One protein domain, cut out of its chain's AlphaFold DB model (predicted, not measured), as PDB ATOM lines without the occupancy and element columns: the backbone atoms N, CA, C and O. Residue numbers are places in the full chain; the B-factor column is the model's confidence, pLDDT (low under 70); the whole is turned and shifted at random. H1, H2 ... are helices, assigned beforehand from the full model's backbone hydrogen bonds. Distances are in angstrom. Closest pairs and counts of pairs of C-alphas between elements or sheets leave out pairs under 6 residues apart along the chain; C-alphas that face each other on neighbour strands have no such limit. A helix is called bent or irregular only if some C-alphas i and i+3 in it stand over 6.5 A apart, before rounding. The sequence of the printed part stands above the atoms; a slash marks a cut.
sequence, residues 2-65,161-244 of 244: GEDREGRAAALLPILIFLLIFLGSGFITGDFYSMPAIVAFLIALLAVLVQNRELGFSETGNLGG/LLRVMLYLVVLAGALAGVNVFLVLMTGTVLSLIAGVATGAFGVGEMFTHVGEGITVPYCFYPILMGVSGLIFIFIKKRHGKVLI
ATOM      1  N   GLY A   2     110.920  97.507 186.169       34.81
ATOM      2  CA  GLY A   2     110.341  98.581 185.364       34.81
ATOM      3  C   GLY A   2     110.699  99.920 185.987       34.81
ATOM      4  O   GLY A   2     110.412 100.135 187.160       34.81
ATOM      5  N   GLU A   3     111.368 100.781 185.230       34.22
ATOM      6  CA  GLU A   3     111.338 102.203 185.541       34.22
ATOM      7  C   GLU A   3     109.914 102.691 185.261       34.22
ATOM      8  O   GLU A   3     109.446 102.578 184.127       34.22
ATOM      9  N   ASP A   4     109.238 103.223 186.282       39.91
ATOM     10  CA  ASP A   4     108.054 104.070 186.116       39.91
ATOM     11  C   ASP A   4     108.475 105.312 185.320       39.91
ATOM     12  O   ASP A   4     108.830 106.361 185.862       39.91
ATOM     13  N   ARG A   5     108.503 105.188 183.993       51.59
ATOM     14  CA  ARG A   5     108.577 106.346 183.109       51.59
ATOM     15  C   ARG A   5     107.196 106.981 183.115       51.59
ATOM     16  O   ARG A   5     106.319 106.572 182.357       51.59
ATOM     17  N   GLU A   6     107.010 107.982 183.976       54.59
ATOM     18  CA  GLU A   6     105.839 108.855 183.914       54.59
ATOM     19  C   GLU A   6     105.657 109.343 182.471       54.59
ATOM     20  O   GLU A   6     106.566 109.923 181.861       54.59
ATOM     21  N   GLY A   7     104.482 109.074 181.904       57.88
ATOM     22  CA  GLY A   7     104.151 109.442 180.537       57.88
ATOM     23  C   GLY A   7     104.218 110.955 180.356       57.88
ATOM     24  O   GLY A   7     103.333 111.695 180.784       57.88
ATOM     25  N   ARG A   8     105.276 111.448 179.706       73.56
ATOM     26  CA  ARG A   8     105.436 112.881 179.432       73.56
ATOM     27  C   ARG A   8     104.561 113.267 178.246       73.56
ATOM     28  O   ARG A   8     104.728 112.720 177.160       73.56
ATOM     29  N   ALA A   9     103.734 114.303 178.402       75.81
ATOM     30  CA  ALA A   9     102.925 114.870 177.313       75.81
ATOM     31  C   ALA A   9     103.754 115.233 176.064       75.81
ATOM     32  O   ALA A   9     103.259 115.180 174.940       75.81
ATOM     33  N   ALA A  10     105.043 115.538 176.254       76.62
ATOM     34  CA  ALA A  10     105.982 115.757 175.166       76.62
ATOM     35  C   ALA A  10     106.021 114.581 174.172       76.62
ATOM     36  O   ALA A  10     106.226 114.831 172.990       76.62
ATOM     37  N   ALA A  11     105.818 113.325 174.597       73.06
ATOM     38  CA  ALA A  11     105.835 112.142 173.723       73.06
ATOM     39  C   ALA A  11     104.783 112.196 172.598       73.06
ATOM     40  O   ALA A  11     104.906 111.498 171.595       73.06
ATOM     41  N   LEU A  12     103.770 113.060 172.732       79.31
ATOM     42  CA  LEU A  12     102.749 113.291 171.713       79.31
ATOM     43  C   LEU A  12     103.133 114.348 170.669       79.31
ATOM     44  O   LEU A  12     102.398 114.540 169.703       79.31
ATOM     45  N   LEU A  13     104.252 115.057 170.833       83.19
ATOM     46  CA  LEU A  13     104.662 116.116 169.909       83.19
ATOM     47  C   LEU A  13     104.711 115.639 168.440       83.19
ATOM     48  O   LEU A  13     104.167 116.339 167.583       83.19
ATOM     49  N   PRO A  14     105.274 114.459 168.114       79.56
ATOM     50  CA  PRO A  14     105.332 113.988 166.732       79.56
ATOM     51  C   PRO A  14     103.955 113.729 166.124       79.56
ATOM     52  O   PRO A  14     103.690 114.155 165.000       79.56
ATOM     53  N   ILE A  15     103.055 113.077 166.871       79.44
ATOM     54  CA  ILE A  15     101.697 112.813 166.385       79.44
ATOM     55  C   ILE A  15     100.906 114.113 166.263       79.44
ATOM     56  O   ILE A  15     100.194 114.297 165.287       79.44
ATOM     57  N   LEU A  16     101.089 115.065 167.182       84.31
ATOM     58  CA  LEU A  16     100.449 116.373 167.095       84.31
ATOM     59  C   LEU A  16     100.881 117.114 165.823       84.31
ATOM     60  O   LEU A  16     100.034 117.619 165.093       84.31
ATOM     61  N   ILE A  17     102.183 117.139 165.526       85.19
ATOM     62  CA  ILE A  17     102.730 117.751 164.307       85.19
ATOM     63  C   ILE A  17     102.169 117.062 163.061       85.19
ATOM     64  O   ILE A  17     101.686 117.744 162.155       85.19
ATOM     65  N   PHE A  18     102.184 115.726 163.035       82.75
ATOM     66  CA  PHE A  18     101.610 114.951 161.938       82.75
ATOM     67  C   PHE A  18     100.141 115.321 161.712       82.75
ATOM     68  O   PHE A  18      99.758 115.644 160.593       82.75
ATOM     69  N   LEU A  19      99.330 115.329 162.772       81.94
ATOM     70  CA  LEU A  19      97.896 115.593 162.689       81.94
ATOM     71  C   LEU A  19      97.588 117.025 162.278       81.94
ATOM     72  O   LEU A  19      96.725 117.228 161.432       81.94
ATOM     73  N   LEU A  20      98.287 118.013 162.834       86.88
ATOM     74  CA  LEU A  20      98.069 119.415 162.480       86.88
ATOM     75  C   LEU A  20      98.372 119.670 161.008       86.88
ATOM     76  O   LEU A  20      97.606 120.355 160.336       86.88
ATOM     77  N   ILE A  21      99.456 119.093 160.493       85.00
ATOM     78  CA  ILE A  21      99.829 119.251 159.089       85.00
ATOM     79  C   ILE A  21      98.851 118.460 158.214       85.00
ATOM     80  O   ILE A  21      98.247 119.025 157.303       85.00
ATOM     81  N   PHE A  22      98.648 117.173 158.511       80.06
ATOM     82  CA  PHE A  22      97.831 116.266 157.705       80.06
ATOM     83  C   PHE A  22      96.345 116.629 157.703       80.06
ATOM     84  O   PHE A  22      95.777 116.878 156.638       80.06
ATOM     85  N   LEU A  23      95.712 116.722 158.877       80.75
ATOM     86  CA  LEU A  23      94.303 117.107 158.960       80.75
ATOM     87  C   LEU A  23      94.113 118.571 158.582       80.75
ATOM     88  O   LEU A  23      93.147 118.875 157.893       80.75
ATOM     89  N   GLY A  24      95.013 119.469 158.996       84.50
ATOM     90  CA  GLY A  24      94.921 120.884 158.639       84.50
ATOM     91  C   GLY A  24      94.909 121.079 157.127       84.50
ATOM     92  O   GLY A  24      94.032 121.759 156.602       84.50
ATOM     93  N   SER A  25      95.808 120.403 156.408       82.75
ATOM     94  CA  SER A  25      95.802 120.414 154.944       82.75
ATOM     95  C   SER A  25      94.521 119.812 154.367       82.75
ATOM     96  O   SER A  25      93.920 120.426 153.487       82.75
ATOM     97  N   GLY A  26      94.055 118.672 154.883       80.06
ATOM     98  CA  GLY A  26      92.816 118.041 154.421       80.06
ATOM     99  C   GLY A  26      91.569 118.905 154.622       80.06
ATOM    100  O   GLY A  26      90.743 119.003 153.722       80.06
ATOM    101  N   PHE A  27      91.451 119.601 155.757       83.88
ATOM    102  CA  PHE A  27      90.344 120.529 156.010       83.88
ATOM    103  C   PHE A  27      90.407 121.776 155.126       83.88
ATOM    104  O   PHE A  27      89.370 122.232 154.654       83.88
ATOM    105  N   ILE A  28      91.605 122.321 154.885       87.38
ATOM    106  CA  ILE A  28      91.789 123.503 154.029       87.38
ATOM    107  C   ILE A  28      91.500 123.170 152.560       87.38
ATOM    108  O   ILE A  28      90.902 123.974 151.850       87.38
ATOM    109  N   THR A  29      91.935 121.998 152.096       83.31
ATOM    110  CA  THR A  29      91.810 121.578 150.690       83.31
ATOM    111  C   THR A  29      90.500 120.851 150.386       83.31
ATOM    112  O   THR A  29      90.147 120.699 149.221       83.31
ATOM    113  N   GLY A  30      89.771 120.404 151.414       79.38
ATOM    114  CA  GLY A  30      88.582 119.559 151.271       79.38
ATOM    115  C   GLY A  30      88.893 118.102 150.904       79.38
ATOM    116  O   GLY A  30      87.969 117.301 150.782       79.38
ATOM    117  N   ASP A  31      90.170 117.740 150.755       73.88
ATOM    118  CA  ASP A  31      90.620 116.395 150.414       73.88
ATOM    119  C   ASP A  31      91.868 116.016 151.228       73.88
ATOM    120  O   ASP A  31      92.987 116.458 150.968       73.88
ATOM    121  N   PHE A  32      91.687 115.122 152.204       68.00
ATOM    122  CA  PHE A  32      92.773 114.601 153.047       68.00
ATOM    123  C   PHE A  32      93.869 113.873 152.261       68.00
ATOM    124  O   PHE A  32      94.949 113.644 152.796       68.00
ATOM    125  N   TYR A  33      93.625 113.510 151.004       68.31
ATOM    126  CA  TYR A  33      94.611 112.853 150.160       68.31
ATOM    127  C   TYR A  33      95.346 113.798 149.206       68.31
ATOM    128  O   TYR A  33      96.218 113.328 148.464       68.31
ATOM    129  N   SER A  34      95.017 115.093 149.218       69.12
ATOM    130  CA  SER A  34      95.691 116.119 148.416       69.12
ATOM    131  C   SER A  34      97.114 116.389 148.898       69.12
ATOM    132  O   SER A  34      97.985 116.733 148.100       69.12
ATOM    133  N   MET A  35      97.389 116.177 150.188       71.75
ATOM    134  CA  MET A  35      98.748 116.213 150.710       71.75
ATOM    135  C   MET A  35      99.315 114.797 150.845       71.75
ATOM    136  O   MET A  35      98.719 113.957 151.524       71.75
ATOM    137  N   PRO A  36     100.496 114.516 150.267       67.94
ATOM    138  CA  PRO A  36     101.167 113.246 150.491       67.94
ATOM    139  C   PRO A  36     101.461 113.051 151.986       67.94
ATOM    140  O   PRO A  36     102.225 113.817 152.576       67.94
ATOM    141  N   ALA A  37     100.895 112.001 152.591       67.94
ATOM    142  CA  ALA A  37     101.080 111.680 154.012       67.94
ATOM    143  C   ALA A  37     102.565 111.563 154.404       67.94
ATOM    144  O   ALA A  37     102.957 111.936 155.509       67.94
ATOM    145  N   ILE A  38     103.409 111.147 153.452       66.69
ATOM    146  CA  ILE A  38     104.863 111.057 153.601       66.69
ATOM    147  C   ILE A  38     105.516 112.393 153.990       66.69
ATOM    148  O   ILE A  38     106.497 112.401 154.724       66.69
ATOM    149  N   VAL A  39     104.967 113.532 153.552       73.88
ATOM    150  CA  VAL A  39     105.511 114.863 153.871       73.88
ATOM    151  C   VAL A  39     105.248 115.199 155.336       73.88
ATOM    152  O   VAL A  39     106.174 115.563 156.058       73.88
ATOM    153  N   ALA A  40     104.007 115.017 155.797       75.69
ATOM    154  CA  ALA A  40     103.651 115.195 157.205       75.69
ATOM    155  C   ALA A  40     104.451 114.234 158.101       75.69
ATOM    156  O   ALA A  40     104.951 114.630 159.154       75.69
ATOM    157  N   PHE A  41     104.629 112.994 157.644       73.12
ATOM    158  CA  PHE A  41     105.405 111.974 158.337       73.12
ATOM    159  C   PHE A  41     106.887 112.345 158.465       73.12
ATOM    160  O   PHE A  41     107.449 112.227 159.549       73.12
ATOM    161  N   LEU A  42     107.524 112.850 157.403       72.50
ATOM    162  CA  LEU A  42     108.920 113.306 157.443       72.50
ATOM    163  C   LEU A  42     109.127 114.456 158.437       72.50
ATOM    164  O   LEU A  42     110.141 114.496 159.129       72.50
ATOM    165  N   ILE A  43     108.167 115.375 158.543       80.19
ATOM    166  CA  ILE A  43     108.245 116.486 159.501       80.19
ATOM    167  C   ILE A  43     108.049 115.974 160.935       80.19
ATOM    168  O   ILE A  43     108.816 116.334 161.830       80.19
ATOM    169  N   ALA A  44     107.077 115.089 161.159       79.06
ATOM    170  CA  ALA A  44     106.873 114.444 162.454       79.06
ATOM    171  C   ALA A  44     108.093 113.610 162.881       79.06
ATOM    172  O   ALA A  44     108.490 113.640 164.043       79.06
ATOM    173  N   LEU A  45     108.753 112.943 161.934       71.81
ATOM    174  CA  LEU A  45     109.993 112.209 162.160       71.81
ATOM    175  C   LEU A  45     111.123 113.109 162.658       71.81
ATOM    176  O   LEU A  45     111.832 112.728 163.587       71.81
ATOM    177  N   LEU A  46     111.295 114.304 162.085       76.31
ATOM    178  CA  LEU A  46     112.290 115.254 162.586       76.31
ATOM    179  C   LEU A  46     112.026 115.610 164.053       76.31
ATOM    180  O   LEU A  46     112.967 115.693 164.840       76.31
ATOM    181  N   ALA A  47     110.757 115.749 164.443       79.88
ATOM    182  CA  ALA A  47     110.390 115.971 165.838       79.88
ATOM    183  C   ALA A  47     110.735 114.767 166.733       79.88
ATOM    184  O   ALA A  47     111.304 114.972 167.805       79.88
ATOM    185  N   VAL A  48     110.485 113.528 166.280       74.50
ATOM    186  CA  VAL A  48     110.898 112.299 166.997       74.50
ATOM    187  C   VAL A  48     112.410 112.262 167.190       74.50
ATOM    188  O   VAL A  48     112.869 112.017 168.299       74.50
ATOM    189  N   LEU A  49     113.191 112.520 166.138       72.50
ATOM    190  CA  LEU A  49     114.658 112.487 166.201       72.50
ATOM    191  C   LEU A  49     115.214 113.560 167.142       72.50
ATOM    192  O   LEU A  49     116.180 113.323 167.862       72.50
ATOM    193  N   VAL A  50     114.591 114.741 167.168       78.31
ATOM    194  CA  VAL A  50     114.960 115.816 168.099       78.31
ATOM    195  C   VAL A  50     114.589 115.469 169.540       78.31
ATOM    196  O   VAL A  50     115.318 115.870 170.446       78.31
ATOM    197  N   GLN A  51     113.489 114.748 169.748       76.06
ATOM    198  CA  GLN A  51     113.006 114.339 171.063       76.06
ATOM    199  C   GLN A  51     113.771 113.143 171.639       76.06
ATOM    200  O   GLN A  51     114.059 113.119 172.832       76.06
ATOM    201  N   ASN A  52     114.121 112.180 170.791       71.25
ATOM    202  CA  ASN A  52     114.736 110.911 171.162       71.25
ATOM    203  C   ASN A  52     116.175 110.820 170.639       71.25
ATOM    204  O   ASN A  52     116.554 109.858 169.975       71.25
ATOM    205  N   ARG A  53     116.991 111.837 170.942       66.88
ATOM    206  CA  ARG A  53     118.392 111.924 170.481       66.88
ATOM    207  C   ARG A  53     119.287 110.793 170.993       66.88
ATOM    208  O   ARG A  53     120.364 110.590 170.445       66.88
ATOM    209  N   GLU A  54     118.852 110.093 172.039       59.00
ATOM    210  CA  GLU A  54     119.609 109.033 172.713       59.00
ATOM    211  C   GLU A  54     119.244 107.617 172.245       59.00
ATOM    212  O   GLU A  54     119.949 106.669 172.587       59.00
ATOM    213  N   LEU A  55     118.189 107.451 171.434       59.50
ATOM    214  CA  LEU A  55     117.848 106.144 170.868       59.50
ATOM    215  C   LEU A  55     118.878 105.779 169.792       59.50
ATOM    216  O   LEU A  55     118.802 106.209 168.641       59.50
ATOM    217  N   GLY A  56     119.879 104.995 170.184       51.38
ATOM    218  CA  GLY A  56     120.869 104.452 169.265       51.38
ATOM    219  C   GLY A  56     120.241 103.481 168.259       51.38
ATOM    220  O   GLY A  56     119.287 102.763 168.561       51.38
ATOM    221  N   PHE A  57     120.837 103.388 167.065       49.62
ATOM    222  CA  PHE A  57     120.453 102.420 166.022       49.62
ATOM    223  C   PHE A  57     120.363 100.965 166.530       49.62
ATOM    224  O   PHE A  57     119.619 100.165 165.965       49.62
ATOM    225  N   SER A  58     121.082 100.621 167.605       44.84
ATOM    226  CA  SER A  58     121.076  99.283 168.207       44.84
ATOM    227  C   SER A  58     119.726  98.868 168.806       44.84
ATOM    228  O   SER A  58     119.395  97.689 168.736       44.84
ATOM    229  N   GLU A  59     118.914  99.794 169.332       49.34
ATOM    230  CA  GLU A  59     117.558  99.464 169.819       49.34
ATOM    231  C   GLU A  59     116.532  99.412 168.677       49.34
ATOM    232  O   GLU A  59     115.580  98.638 168.721       49.34
ATOM    233  N   THR A  60     116.784 100.153 167.591       45.62
ATOM    234  CA  THR A  60     116.001 100.081 166.340       45.62
ATOM    235  C   THR A  60     116.188  98.736 165.622       45.62
ATOM    236  O   THR A  60     115.317  98.294 164.872       45.62
ATOM    237  N   GLY A  61     117.326  98.072 165.857       42.09
ATOM    238  CA  GLY A  61     117.709  96.804 165.237       42.09
ATOM    239  C   GLY A  61     117.020  95.558 165.799       42.09
ATOM    240  O   GLY A  61     117.123  94.501 165.175       42.09
ATOM    241  N   ASN A  62     116.285  95.647 166.916       44.59
ATOM    242  CA  ASN A  62     115.506  94.515 167.429       44.59
ATOM    243  C   ASN A  62     114.167  94.406 166.671       44.59
ATOM    244  O   ASN A  62     113.093  94.693 167.188       44.59
ATOM    245  N   LEU A  63     114.307  94.098 165.380       39.28
ATOM    246  CA  LEU A  63     113.327  93.718 164.362       39.28
ATOM    247  C   LEU A  63     111.842  93.898 164.710       39.28
ATOM    248  O   LEU A  63     111.217  93.074 165.373       39.28
ATOM    249  N   GLY A  64     111.236  94.883 164.047       46.75
ATOM    250  CA  GLY A  64     109.825  94.834 163.697       46.75
ATOM    251  C   GLY A  64     108.975  95.757 164.539       46.75
ATOM    252  O   GLY A  64     108.334  95.338 165.499       46.75
ATOM    253  N   GLY A  65     108.872  97.008 164.104       45.38
ATOM    254  CA  GLY A  65     108.083  97.973 164.840       45.38
ATOM    255  C   GLY A  65     106.573  97.700 164.907       45.38
ATOM    256  O   GLY A  65     105.863  98.252 165.737       45.38
ATOM    257  N   LEU A 161      83.405  91.932 175.756       77.38
ATOM    258  CA  LEU A 161      82.706  92.211 174.490       77.38
ATOM    259  C   LEU A 161      82.974  93.629 173.980       77.38
ATOM    260  O   LEU A 161      83.126  93.833 172.781       77.38
ATOM    261  N   LEU A 162      83.106  94.589 174.899       77.25
ATOM    262  CA  LEU A 162      83.430  95.977 174.590       77.25
ATOM    263  C   LEU A 162      84.735  96.115 173.787       77.25
ATOM    264  O   LEU A 162      84.769  96.854 172.807       77.25
ATOM    265  N   ARG A 163      85.799  95.387 174.156       73.81
ATOM    266  CA  ARG A 163      87.101  95.472 173.468       73.81
ATOM    267  C   ARG A 163      87.033  94.887 172.058       73.81
ATOM    268  O   ARG A 163      87.601  95.457 171.133       73.81
ATOM    269  N   VAL A 164      86.285  93.797 171.886       78.62
ATOM    270  CA  VAL A 164      86.041  93.189 170.568       78.62
ATOM    271  C   VAL A 164      85.214  94.128 169.687       78.62
ATOM    272  O   VAL A 164      85.558  94.361 168.530       78.62
ATOM    273  N   MET A 165      84.154  94.714 170.241       79.88
ATOM    274  CA  MET A 165      83.277  95.640 169.525       79.88
ATOM    275  C   MET A 165      84.035  96.880 169.034       79.88
ATOM    276  O   MET A 165      83.835  97.293 167.896       79.88
ATOM    277  N   LEU A 166      84.938  97.444 169.844       81.12
ATOM    278  CA  LEU A 166      85.758  98.597 169.449       81.12
ATOM    279  C   LEU A 166      86.617  98.311 168.212       81.12
ATOM    280  O   LEU A 166      86.679  99.142 167.308       81.12
ATOM    281  N   TYR A 167      87.217  97.123 168.131       78.81
ATOM    282  CA  TYR A 167      87.952  96.699 166.939       78.81
ATOM    283  C   TYR A 167      87.033  96.548 165.716       78.81
ATOM    284  O   TYR A 167      87.355  97.030 164.629       78.81
ATOM    285  N   LEU A 168      85.857  95.934 165.894       80.69
ATOM    286  CA  LEU A 168      84.885  95.755 164.810       80.69
ATOM    287  C   LEU A 168      84.350  97.084 164.267       80.69
ATOM    288  O   LEU A 168      84.123  97.184 163.067       80.69
ATOM    289  N   VAL A 169      84.185  98.109 165.109       81.56
ATOM    290  CA  VAL A 169      83.762  99.453 164.677       81.56
ATOM    291  C   VAL A 169      84.800 100.086 163.750       81.56
ATOM    292  O   VAL A 169      84.435 100.621 162.704       81.56
ATOM    293  N   VAL A 170      86.088  99.985 164.090       81.12
ATOM    294  CA  VAL A 170      87.185 100.493 163.249       81.12
ATOM    295  C   VAL A 170      87.212  99.747 161.913       81.12
ATOM    296  O   VAL A 170      87.249 100.372 160.852       81.12
ATOM    297  N   LEU A 171      87.115  98.416 161.945       75.38
ATOM    298  CA  LEU A 171      87.088  97.598 160.733       75.38
ATOM    299  C   LEU A 171      85.868  97.914 159.852       75.38
ATOM    300  O   LEU A 171      86.010  98.120 158.651       75.38
ATOM    301  N   ALA A 172      84.674  97.993 160.438       80.62
ATOM    302  CA  ALA A 172      83.445  98.294 159.712       80.62
ATOM    303  C   ALA A 172      83.468  99.704 159.108       80.62
ATOM    304  O   ALA A 172      83.075  99.871 157.956       80.62
ATOM    305  N   GLY A 173      83.972 100.702 159.841       81.19
ATOM    306  CA  GLY A 173      84.140 102.065 159.332       81.19
ATOM    307  C   GLY A 173      85.058 102.113 158.111       81.19
ATOM    308  O   GLY A 173      84.720 102.739 157.107       81.19
ATOM    309  N   ALA A 174      86.174 101.382 158.155       69.50
ATOM    310  CA  ALA A 174      87.081 101.252 157.019       69.50
ATOM    311  C   ALA A 174      86.415 100.591 155.801       69.50
ATOM    312  O   ALA A 174      86.538 101.084 154.682       69.50
ATOM    313  N   LEU A 175      85.676  99.496 156.019       70.25
ATOM    314  CA  LEU A 175      84.952  98.780 154.962       70.25
ATOM    315  C   LEU A 175      83.798  99.598 154.369       70.25
ATOM    316  O   LEU A 175      83.499  99.461 153.186       70.25
ATOM    317  N   ALA A 176      83.173 100.463 155.167       77.75
ATOM    318  CA  ALA A 176      82.130 101.385 154.729       77.75
ATOM    319  C   ALA A 176      82.674 102.569 153.902       77.75
ATOM    320  O   ALA A 176      81.898 103.426 153.484       77.75
ATOM    321  N   GLY A 177      83.989 102.634 153.665       67.56
ATOM    322  CA  GLY A 177      84.623 103.694 152.883       67.56
ATOM    323  C   GLY A 177      84.783 105.011 153.643       67.56
ATOM    324  O   GLY A 177      85.062 106.040 153.025       67.56
ATOM    325  N   VAL A 178      84.623 105.007 154.973       76.62
ATOM    326  CA  VAL A 178      84.954 106.175 155.799       76.62
ATOM    327  C   VAL A 178      86.447 106.457 155.657       76.62
ATOM    328  O   VAL A 178      87.255 105.535 155.543       76.62
ATOM    329  N   ASN A 179      86.822 107.741 155.663       72.06
ATOM    330  CA  ASN A 179      88.219 108.129 155.542       72.06
ATOM    331  C   ASN A 179      89.071 107.391 156.581       72.06
ATOM    332  O   ASN A 179      88.863 107.492 157.791       72.06
ATOM    333  N   VAL A 180      90.052 106.673 156.061       68.81
ATOM    334  CA  VAL A 180      90.938 105.790 156.798       68.81
ATOM    335  C   VAL A 180      91.610 106.486 157.981       68.81
ATOM    336  O   VAL A 180      91.647 105.949 159.087       68.81
ATOM    337  N   PHE A 181      92.087 107.713 157.778       70.00
ATOM    338  CA  PHE A 181      92.753 108.478 158.823       70.00
ATOM    339  C   PHE A 181      91.784 108.863 159.943       70.00
ATOM    340  O   PHE A 181      92.142 108.781 161.115       70.00
ATOM    341  N   LEU A 182      90.534 109.206 159.610       75.38
ATOM    342  CA  LEU A 182      89.502 109.469 160.618       75.38
ATOM    343  C   LEU A 182      89.173 108.209 161.424       75.38
ATOM    344  O   LEU A 182      89.068 108.273 162.648       75.38
ATOM    345  N   VAL A 183      89.055 107.059 160.758       80.31
ATOM    346  CA  VAL A 183      88.772 105.764 161.396       80.31
ATOM    347  C   VAL A 183      89.884 105.366 162.374       80.31
ATOM    348  O   VAL A 183      89.598 104.997 163.511       80.31
ATOM    349  N   LEU A 184      91.153 105.504 161.984       78.38
ATOM    350  CA  LEU A 184      92.290 105.209 162.863       78.38
ATOM    351  C   LEU A 184      92.381 106.170 164.055       78.38
ATOM    352  O   LEU A 184      92.627 105.740 165.184       78.38
ATOM    353  N   MET A 185      92.146 107.465 163.827       79.88
ATOM    354  CA  MET A 185      92.179 108.481 164.883       79.88
ATOM    355  C   MET A 185      91.082 108.267 165.918       79.88
ATOM    356  O   MET A 185      91.350 108.212 167.120       79.88
ATOM    357  N   THR A 186      89.847 108.094 165.451       83.12
ATOM    358  CA  THR A 186      88.703 107.796 166.320       83.12
ATOM    359  C   THR A 186      88.887 106.469 167.048       83.12
ATOM    360  O   THR A 186      88.676 106.415 168.256       83.12
ATOM    361  N   GLY A 187      89.375 105.430 166.364       85.88
ATOM    362  CA  GLY A 187      89.706 104.142 166.972       85.88
ATOM    363  C   GLY A 187      90.748 104.251 168.086       85.88
ATOM    364  O   GLY A 187      90.557 103.684 169.161       85.88
ATOM    365  N   THR A 188      91.806 105.036 167.874       86.00
ATOM    366  CA  THR A 188      92.852 105.275 168.882       86.00
ATOM    367  C   THR A 188      92.274 105.957 170.119       86.00
ATOM    368  O   THR A 188      92.469 105.484 171.237       86.00
ATOM    369  N   VAL A 189      91.497 107.029 169.931       88.25
ATOM    370  CA  VAL A 189      90.852 107.756 171.038       88.25
ATOM    371  C   VAL A 189      89.881 106.853 171.800       88.25
ATOM    372  O   VAL A 189      89.930 106.796 173.027       88.25
ATOM    373  N   LEU A 190      89.037 106.099 171.091       88.12
ATOM    374  CA  LEU A 190      88.093 105.167 171.710       88.12
ATOM    375  C   LEU A 190      88.809 104.052 172.484       88.12
ATOM    376  O   LEU A 190      88.381 103.708 173.584       88.12
ATOM    377  N   SER A 191      89.912 103.520 171.951       86.44
ATOM    378  CA  SER A 191      90.732 102.513 172.631       86.44
ATOM    379  C   SER A 191      91.349 103.057 173.918       86.44
ATOM    380  O   SER A 191      91.359 102.364 174.934       86.44
ATOM    381  N   LEU A 192      91.830 104.303 173.902       88.06
ATOM    382  CA  LEU A 192      92.384 104.953 175.087       88.06
ATOM    383  C   LEU A 192      91.319 105.172 176.166       88.06
ATOM    384  O   LEU A 192      91.533 104.813 177.322       88.06
ATOM    385  N   ILE A 193      90.149 105.692 175.780       88.75
ATOM    386  CA  ILE A 193      89.015 105.891 176.695       88.75
ATOM    387  C   ILE A 193      88.576 104.557 177.299       88.75
ATOM    388  O   ILE A 193      88.394 104.461 178.509       88.75
ATOM    389  N   ALA A 194      88.430 103.515 176.481       87.50
ATOM    390  CA  ALA A 194      88.024 102.197 176.953       87.50
ATOM    391  C   ALA A 194      89.078 101.535 177.850       87.50
ATOM    392  O   ALA A 194      88.721 100.853 178.813       87.50
ATOM    393  N   GLY A 195      90.367 101.739 177.574       86.62
ATOM    394  CA  GLY A 195      91.458 101.265 178.424       86.62
ATOM    395  C   GLY A 195      91.382 101.855 179.830       86.62
ATOM    396  O   GLY A 195      91.340 101.099 180.800       86.62
ATOM    397  N   VAL A 196      91.221 103.178 179.934       88.94
ATOM    398  CA  VAL A 196      91.029 103.867 181.222       88.94
ATOM    399  C   VAL A 196      89.720 103.445 181.892       88.94
ATOM    400  O   VAL A 196      89.714 103.087 183.066       88.94
ATOM    401  N   ALA A 197      88.607 103.430 181.153       87.00
ATOM    402  CA  ALA A 197      87.289 103.102 181.698       87.00
ATOM    403  C   ALA A 197      87.182 101.654 182.199       87.00
ATOM    404  O   ALA A 197      86.417 101.378 183.120       87.00
ATOM    405  N   THR A 198      87.946 100.727 181.614       84.06
ATOM    406  CA  THR A 198      88.014  99.327 182.071       84.06
ATOM    407  C   THR A 198      89.096  99.083 183.126       84.06
ATOM    408  O   THR A 198      89.266  97.941 183.545       84.06
ATOM    409  N   GLY A 199      89.825 100.122 183.549       83.44
ATOM    410  CA  GLY A 199      90.915 100.014 184.522       83.44
ATOM    411  C   GLY A 199      92.135  99.247 184.007       83.44
ATOM    412  O   GLY A 199      92.887  98.705 184.808       83.44
ATOM    413  N   ALA A 200      92.321  99.155 182.684       82.00
ATOM    414  CA  ALA A 200      93.457  98.454 182.084       82.00
ATOM    415  C   ALA A 200      94.785  99.197 182.291       82.00
ATOM    416  O   ALA A 200      95.820  98.551 182.416       82.00
ATOM    417  N   PHE A 201      94.733 100.529 182.306       84.94
ATOM    418  CA  PHE A 201      95.846 101.430 182.595       84.94
ATOM    419  C   PHE A 201      95.303 102.763 183.129       84.94
ATOM    420  O   PHE A 201      94.145 103.127 182.887       84.94
ATOM    421  N   GLY A 202      96.130 103.491 183.873       87.69
ATOM    422  CA  GLY A 202      95.802 104.802 184.431       87.69
ATOM    423  C   GLY A 202      95.817 105.924 183.388       87.69
ATOM    424  O   GLY A 202      96.426 105.819 182.326       87.69
ATOM    425  N   VAL A 203      95.195 107.063 183.709       85.00
ATOM    426  CA  VAL A 203      95.186 108.247 182.821       85.00
ATOM    427  C   VAL A 203      96.611 108.731 182.502       85.00
ATOM    428  O   VAL A 203      96.888 109.120 181.372       85.00
ATOM    429  N   GLY A 204      97.533 108.663 183.469       81.12
ATOM    430  CA  GLY A 204      98.939 109.039 183.264       81.12
ATOM    431  C   GLY A 204      99.699 108.108 182.309       81.12
ATOM    432  O   GLY A 204     100.608 108.551 181.611       81.12
ATOM    433  N   GLU A 205      99.283 106.845 182.213       81.38
ATOM    434  CA  GLU A 205      99.916 105.819 181.374       81.38
ATOM    435  C   GLU A 205      99.460 105.901 179.908       81.38
ATOM    436  O   GLU A 205     100.124 105.366 179.017       81.38
ATOM    437  N   MET A 206      98.378 106.639 179.617       84.50
ATOM    438  CA  MET A 206      97.908 106.885 178.245       84.50
ATOM    439  C   MET A 206      99.021 107.451 177.359       84.50
ATOM    440  O   MET A 206      99.195 107.019 176.221       84.50
ATOM    441  N   PHE A 207      99.787 108.413 177.881       82.88
ATOM    442  CA  PHE A 207     100.868 109.058 177.136       82.88
ATOM    443  C   PHE A 207     102.016 108.095 176.845       82.88
ATOM    444  O   PHE A 207     102.602 108.166 175.766       82.88
ATOM    445  N   THR A 208     102.304 107.180 177.772       79.12
ATOM    446  CA  THR A 208     103.327 106.146 177.598       79.12
ATOM    447  C   THR A 208     102.914 105.176 176.497       79.12
ATOM    448  O   THR A 208     103.661 105.003 175.538       79.12
ATOM    449  N   HIS A 209     101.688 104.646 176.543       79.94
ATOM    450  CA  HIS A 209     101.193 103.718 175.522       79.94
ATOM    451  C   HIS A 209     101.129 104.334 174.120       79.94
ATOM    452  O   HIS A 209     101.500 103.692 173.135       79.94
ATOM    453  N   VAL A 210     100.694 105.594 174.006       80.56
ATOM    454  CA  VAL A 210     100.700 106.300 172.716       80.56
ATOM    455  C   VAL A 210     102.136 106.573 172.254       80.56
ATOM    456  O   VAL A 210     102.450 106.365 171.084       80.56
ATOM    457  N   GLY A 211     103.023 106.993 173.160       74.12
ATOM    458  CA  GLY A 211     104.432 107.263 172.865       74.12
ATOM    459  C   GLY A 211     105.206 106.032 172.384       74.12
ATOM    460  O   GLY A 211     105.958 106.124 171.411       74.12
ATOM    461  N   GLU A 212     104.990 104.872 173.007       70.50
ATOM    462  CA  GLU A 212     105.547 103.584 172.570       70.50
ATOM    463  C   GLU A 212     105.054 103.208 171.168       70.50
ATOM    464  O   GLU A 212     105.858 102.861 170.300       70.50
ATOM    465  N   GLY A 213     103.750 103.363 170.912       69.38
ATOM    466  CA  GLY A 213     103.160 103.109 169.595       69.38
ATOM    467  C   GLY A 213     103.717 104.009 168.486       69.38
ATOM    468  O   GLY A 213     103.832 103.571 167.343       69.38
ATOM    469  N   ILE A 214     104.102 105.248 168.811       68.19
ATOM    470  CA  ILE A 214     104.689 106.206 167.861       68.19
ATOM    471  C   ILE A 214     106.181 105.942 167.655       68.19
ATOM    472  O   ILE A 214     106.657 105.940 166.529       68.19
ATOM    473  N   THR A 215     106.959 105.731 168.710       62.66
ATOM    474  CA  THR A 215     108.431 105.711 168.599       62.66
ATOM    475  C   THR A 215     108.922 104.593 167.677       62.66
ATOM    476  O   THR A 215     109.835 104.766 166.871       62.66
ATOM    477  N   VAL A 216     108.251 103.451 167.744       57.72
ATOM    478  CA  VAL A 216     108.698 102.204 167.144       57.72
ATOM    479  C   VAL A 216     108.619 102.197 165.592       57.72
ATOM    480  O   VAL A 216     109.617 101.854 164.951       57.72
ATOM    481  N   PRO A 217     107.521 102.622 164.930       59.31
ATOM    482  CA  PRO A 217     107.505 102.828 163.476       59.31
ATOM    483  C   PRO A 217     108.471 103.928 163.010       59.31
ATOM    484  O   PRO A 217     109.176 103.766 162.014       59.31
ATOM    485  N   TYR A 218     108.563 105.042 163.736       59.78
ATOM    486  CA  TYR A 218     109.342 106.201 163.292       59.78
ATOM    487  C   TYR A 218     110.855 105.954 163.253       59.78
ATOM    488  O   TYR A 218     111.538 106.570 162.441       59.78
ATOM    489  N   CYS A 219     111.396 105.025 164.040       58.91
ATOM    490  CA  CYS A 219     112.808 104.641 163.933       58.91
ATOM    491  C   CYS A 219     113.109 103.773 162.693       58.91
ATOM    492  O   CYS A 219     114.211 103.828 162.148       58.91
ATOM    493  N   PHE A 220     112.138 102.994 162.206       59.91
ATOM    494  CA  PHE A 220     112.340 102.036 161.111       59.91
ATOM    495  C   PHE A 220     112.035 102.611 159.720       59.91
ATOM    496  O   PHE A 220     112.757 102.357 158.753       59.91
ATOM    497  N   TYR A 221     110.989 103.431 159.607       64.12
ATOM    498  CA  TYR A 221     110.561 104.030 158.337       64.12
ATOM    499  C   TYR A 221     111.640 104.860 157.609       64.12
ATOM    500  O   TYR A 221     111.698 104.777 156.382       64.12
ATOM    501  N   PRO A 222     112.529 105.618 158.280       63.75
ATOM    502  CA  PRO A 222     113.594 106.366 157.609       63.75
ATOM    503  C   PRO A 222     114.587 105.443 156.903       63.75
ATOM    504  O   PRO A 222     115.049 105.760 155.808       63.75
ATOM    505  N   ILE A 223     114.876 104.281 157.499       64.31
ATOM    506  CA  ILE A 223     115.744 103.260 156.908       64.31
ATOM    507  C   ILE A 223     115.065 102.686 155.664       64.31
ATOM    508  O   ILE A 223     115.673 102.660 154.597       64.31
ATOM    509  N   LEU A 224     113.789 102.296 155.762       65.31
ATOM    510  CA  LEU A 224     113.029 101.786 154.617       65.31
ATOM    511  C   LEU A 224     112.912 102.806 153.480       65.31
ATOM    512  O   LEU A 224     113.101 102.449 152.316       65.31
ATOM    513  N   MET A 225     112.624 104.070 153.797       64.88
ATOM    514  CA  MET A 225     112.548 105.144 152.806       64.88
ATOM    515  C   MET A 225     113.915 105.424 152.182       64.88
ATOM    516  O   MET A 225     114.004 105.580 150.965       64.88
ATOM    517  N   GLY A 226     114.986 105.424 152.979       66.06
ATOM    518  CA  GLY A 226     116.357 105.578 152.496       66.06
ATOM    519  C   GLY A 226     116.768 104.449 151.550       66.06
ATOM    520  O   GLY A 226     117.256 104.711 150.452       66.06
ATOM    521  N   VAL A 227     116.502 103.195 151.926       70.88
ATOM    522  CA  VAL A 227     116.758 102.014 151.086       70.88
ATOM    523  C   VAL A 227     115.925 102.066 149.804       70.88
ATOM    524  O   VAL A 227     116.475 101.893 148.719       70.88
ATOM    525  N   SER A 228     114.631 102.380 149.894       63.94
ATOM    526  CA  SER A 228     113.747 102.502 148.724       63.94
ATOM    527  C   SER A 228     114.205 103.613 147.776       63.94
ATOM    528  O   SER A 228     114.249 103.416 146.562       63.94
ATOM    529  N   GLY A 229     114.612 104.764 148.319       70.44
ATOM    530  CA  GLY A 229     115.156 105.882 147.549       70.44
ATOM    531  C   GLY A 229     116.476 105.533 146.859       70.44
ATOM    532  O   GLY A 229     116.653 105.837 145.679       70.44
ATOM    533  N   LEU A 230     117.380 104.833 147.550       74.94
ATOM    534  CA  LEU A 230     118.624 104.329 146.962       74.94
ATOM    535  C   LEU A 230     118.345 103.335 145.834       74.94
ATOM    536  O   LEU A 230     118.894 103.491 144.743       74.94
ATOM    537  N   ILE A 231     117.463 102.356 146.058       77.69
ATOM    538  CA  ILE A 231     117.051 101.383 145.038       77.69
ATOM    539  C   ILE A 231     116.468 102.107 143.820       77.69
ATOM    540  O   ILE A 231     116.880 101.829 142.694       77.69
ATOM    541  N   PHE A 232     115.582 103.083 144.026       75.19
ATOM    542  CA  PHE A 232     115.013 103.886 142.944       75.19
ATOM    543  C   PHE A 232     116.091 104.620 142.135       75.19
ATOM    544  O   PHE A 232     116.092 104.555 140.904       75.19
ATOM    545  N   ILE A 233     117.046 105.279 142.803       76.88
ATOM    546  CA  ILE A 233     118.167 105.964 142.141       76.88
ATOM    547  C   ILE A 233     119.012 104.966 141.342       76.88
ATOM    548  O   ILE A 233     119.366 105.246 140.195       76.88
ATOM    549  N   PHE A 234     119.309 103.793 141.906       76.31
ATOM    550  CA  PHE A 234     120.078 102.744 141.235       76.31
ATOM    551  C   PHE A 234     119.365 102.195 139.994       76.31
ATOM    552  O   PHE A 234     119.991 102.069 138.938       76.31
ATOM    553  N   ILE A 235     118.062 101.918 140.087       74.94
ATOM    554  CA  ILE A 235     117.243 101.438 138.964       74.94
ATOM    555  C   ILE A 235     117.154 102.509 137.872       74.94
ATOM    556  O   ILE A 235     117.414 102.226 136.699       74.94
ATOM    557  N   LYS A 236     116.880 103.765 138.249       70.25
ATOM    558  CA  LYS A 236     116.812 104.898 137.315       70.25
ATOM    559  C   LYS A 236     118.143 105.123 136.596       70.25
ATOM    560  O   LYS A 236     118.152 105.362 135.389       70.25
ATOM    561  N   LYS A 237     119.268 105.002 137.310       65.38
ATOM    562  CA  LYS A 237     120.619 105.151 136.748       65.38
ATOM    563  C   LYS A 237     120.981 104.025 135.770       65.38
ATOM    564  O   LYS A 237     121.753 104.278 134.852       65.38
ATOM    565  N   ARG A 238     120.426 102.813 135.928       61.97
ATOM    566  CA  ARG A 238     120.647 101.693 134.993       61.97
ATOM    567  C   ARG A 238     119.771 101.727 133.740       61.97
ATOM    568  O   ARG A 238     120.240 101.278 132.702       61.97
ATOM    569  N   HIS A 239     118.537 102.230 133.815       61.06
ATOM    570  CA  HIS A 239     117.579 102.090 132.707       61.06
ATOM    571  C   HIS A 239     117.249 103.377 131.941       61.06
ATOM    572  O   HIS A 239     116.558 103.299 130.930       61.06
ATOM    573  N   GLY A 240     117.744 104.555 132.344       54.06
ATOM    574  CA  GLY A 240     117.604 105.818 131.590       54.06
ATOM    575  C   GLY A 240     116.175 106.386 131.506       54.06
ATOM    576  O   GLY A 240     115.998 107.599 131.434       54.06
ATOM    577  N   LYS A 241     115.151 105.536 131.600       55.00
ATOM    578  CA  LYS A 241     113.740 105.847 131.816       55.00
ATOM    579  C   LYS A 241     113.162 104.770 132.728       55.00
ATOM    580  O   LYS A 241     113.323 103.580 132.472       55.00
ATOM    581  N   VAL A 242     112.510 105.196 133.804       50.69
ATOM    582  CA  VAL A 242     111.629 104.318 134.578       50.69
ATOM    583  C   VAL A 242     110.362 104.197 133.738       50.69
ATOM    584  O   VAL A 242     109.734 105.219 133.465       50.69
ATOM    585  N   LEU A 243     110.055 102.995 133.244       47.16
ATOM    586  CA  LEU A 243     108.746 102.706 132.663       47.16
ATOM    587  C   LEU A 243     107.755 102.749 133.835       47.16
ATOM    588  O   LEU A 243     107.756 101.845 134.670       47.16
ATOM    589  N   ILE A 244     107.035 103.861 133.950       44.12
ATOM    590  CA  ILE A 244     105.806 103.980 134.737       44.12
ATOM    591  C   ILE A 244     104.674 103.910 133.723       44.12
ATOM    592  O   ILE A 244     104.815 104.601 132.684       44.12
TER     593      ILE A 244
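What this domain is: This is residues 2 to 65 and 161 to 244 of the 244 residues of an uncharacterized protein of Enterocloster clostridioformis (UniProt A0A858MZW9). One long bent helix, H6, makes the length; the hairpin of H1 and H2 crosses its first arm. The hairpin of H4 and H5 folds back near that arm's beginning, and residues 226 to 231 and 233 to 241 stick out. The printed part has 148 residues with six named helices, H1 to H6 in order along the chain, and no named strand; its class is all helix, with 110 of the 148 residues in the named helices, and the whole is loose, with a radius of gyration of the C-alphas of 18.4 A and spans of 59 by 41 by 29 A.

How they stand to each other: H6, residues 203 to 239, one helix by its hydrogen bonds, is bent: C-alphas 219 and 222 are 6.6 A apart. Arms H6a, 203 to 219, and H6b, 222 to 239, stand at 21 degrees, a shallow tilt. H1, residues 9 to 29, touches H6a with residues 9 to 15 alone; closest C-alphas Ala 11 and Gly 211, 5.1 A. H2, residues 37 to 51, forms a hairpin with H1; closest C-alphas Pro 14 and Ala 44, 4.6 A. H4, residues 161 to 175, and H5, 180 to 197, form another; Val 170 and Gly 187, 5.8 A. H3, residues 57 to 60, is close but not clearly touching H6a; Thr 60 and Cys 219, 6.1 A. O i to N i+4 pairs are within hydrogen-bond range throughout H2, H4, H5 and H6b, in 14 of 17 in H1 and 9 of 13 in H6a; H3 is too short.

Where its parts are: H1, 29.6 A long, begins at C-alpha 9 (102.925, 114.870, 177.313) and is irregular, C-alphas 11 and 14 being 7.2 A apart. H6b, 25.6 A, ends at C-alpha 239 (117.579, 102.090, 132.707).

The domain as a whole: Residues 66 to 160 are cut out, a C-alpha gap of 27.8 A; of the links printed whole, none is long. In the model 51 printed residues have pLDDT under 70, among them 53 to 65.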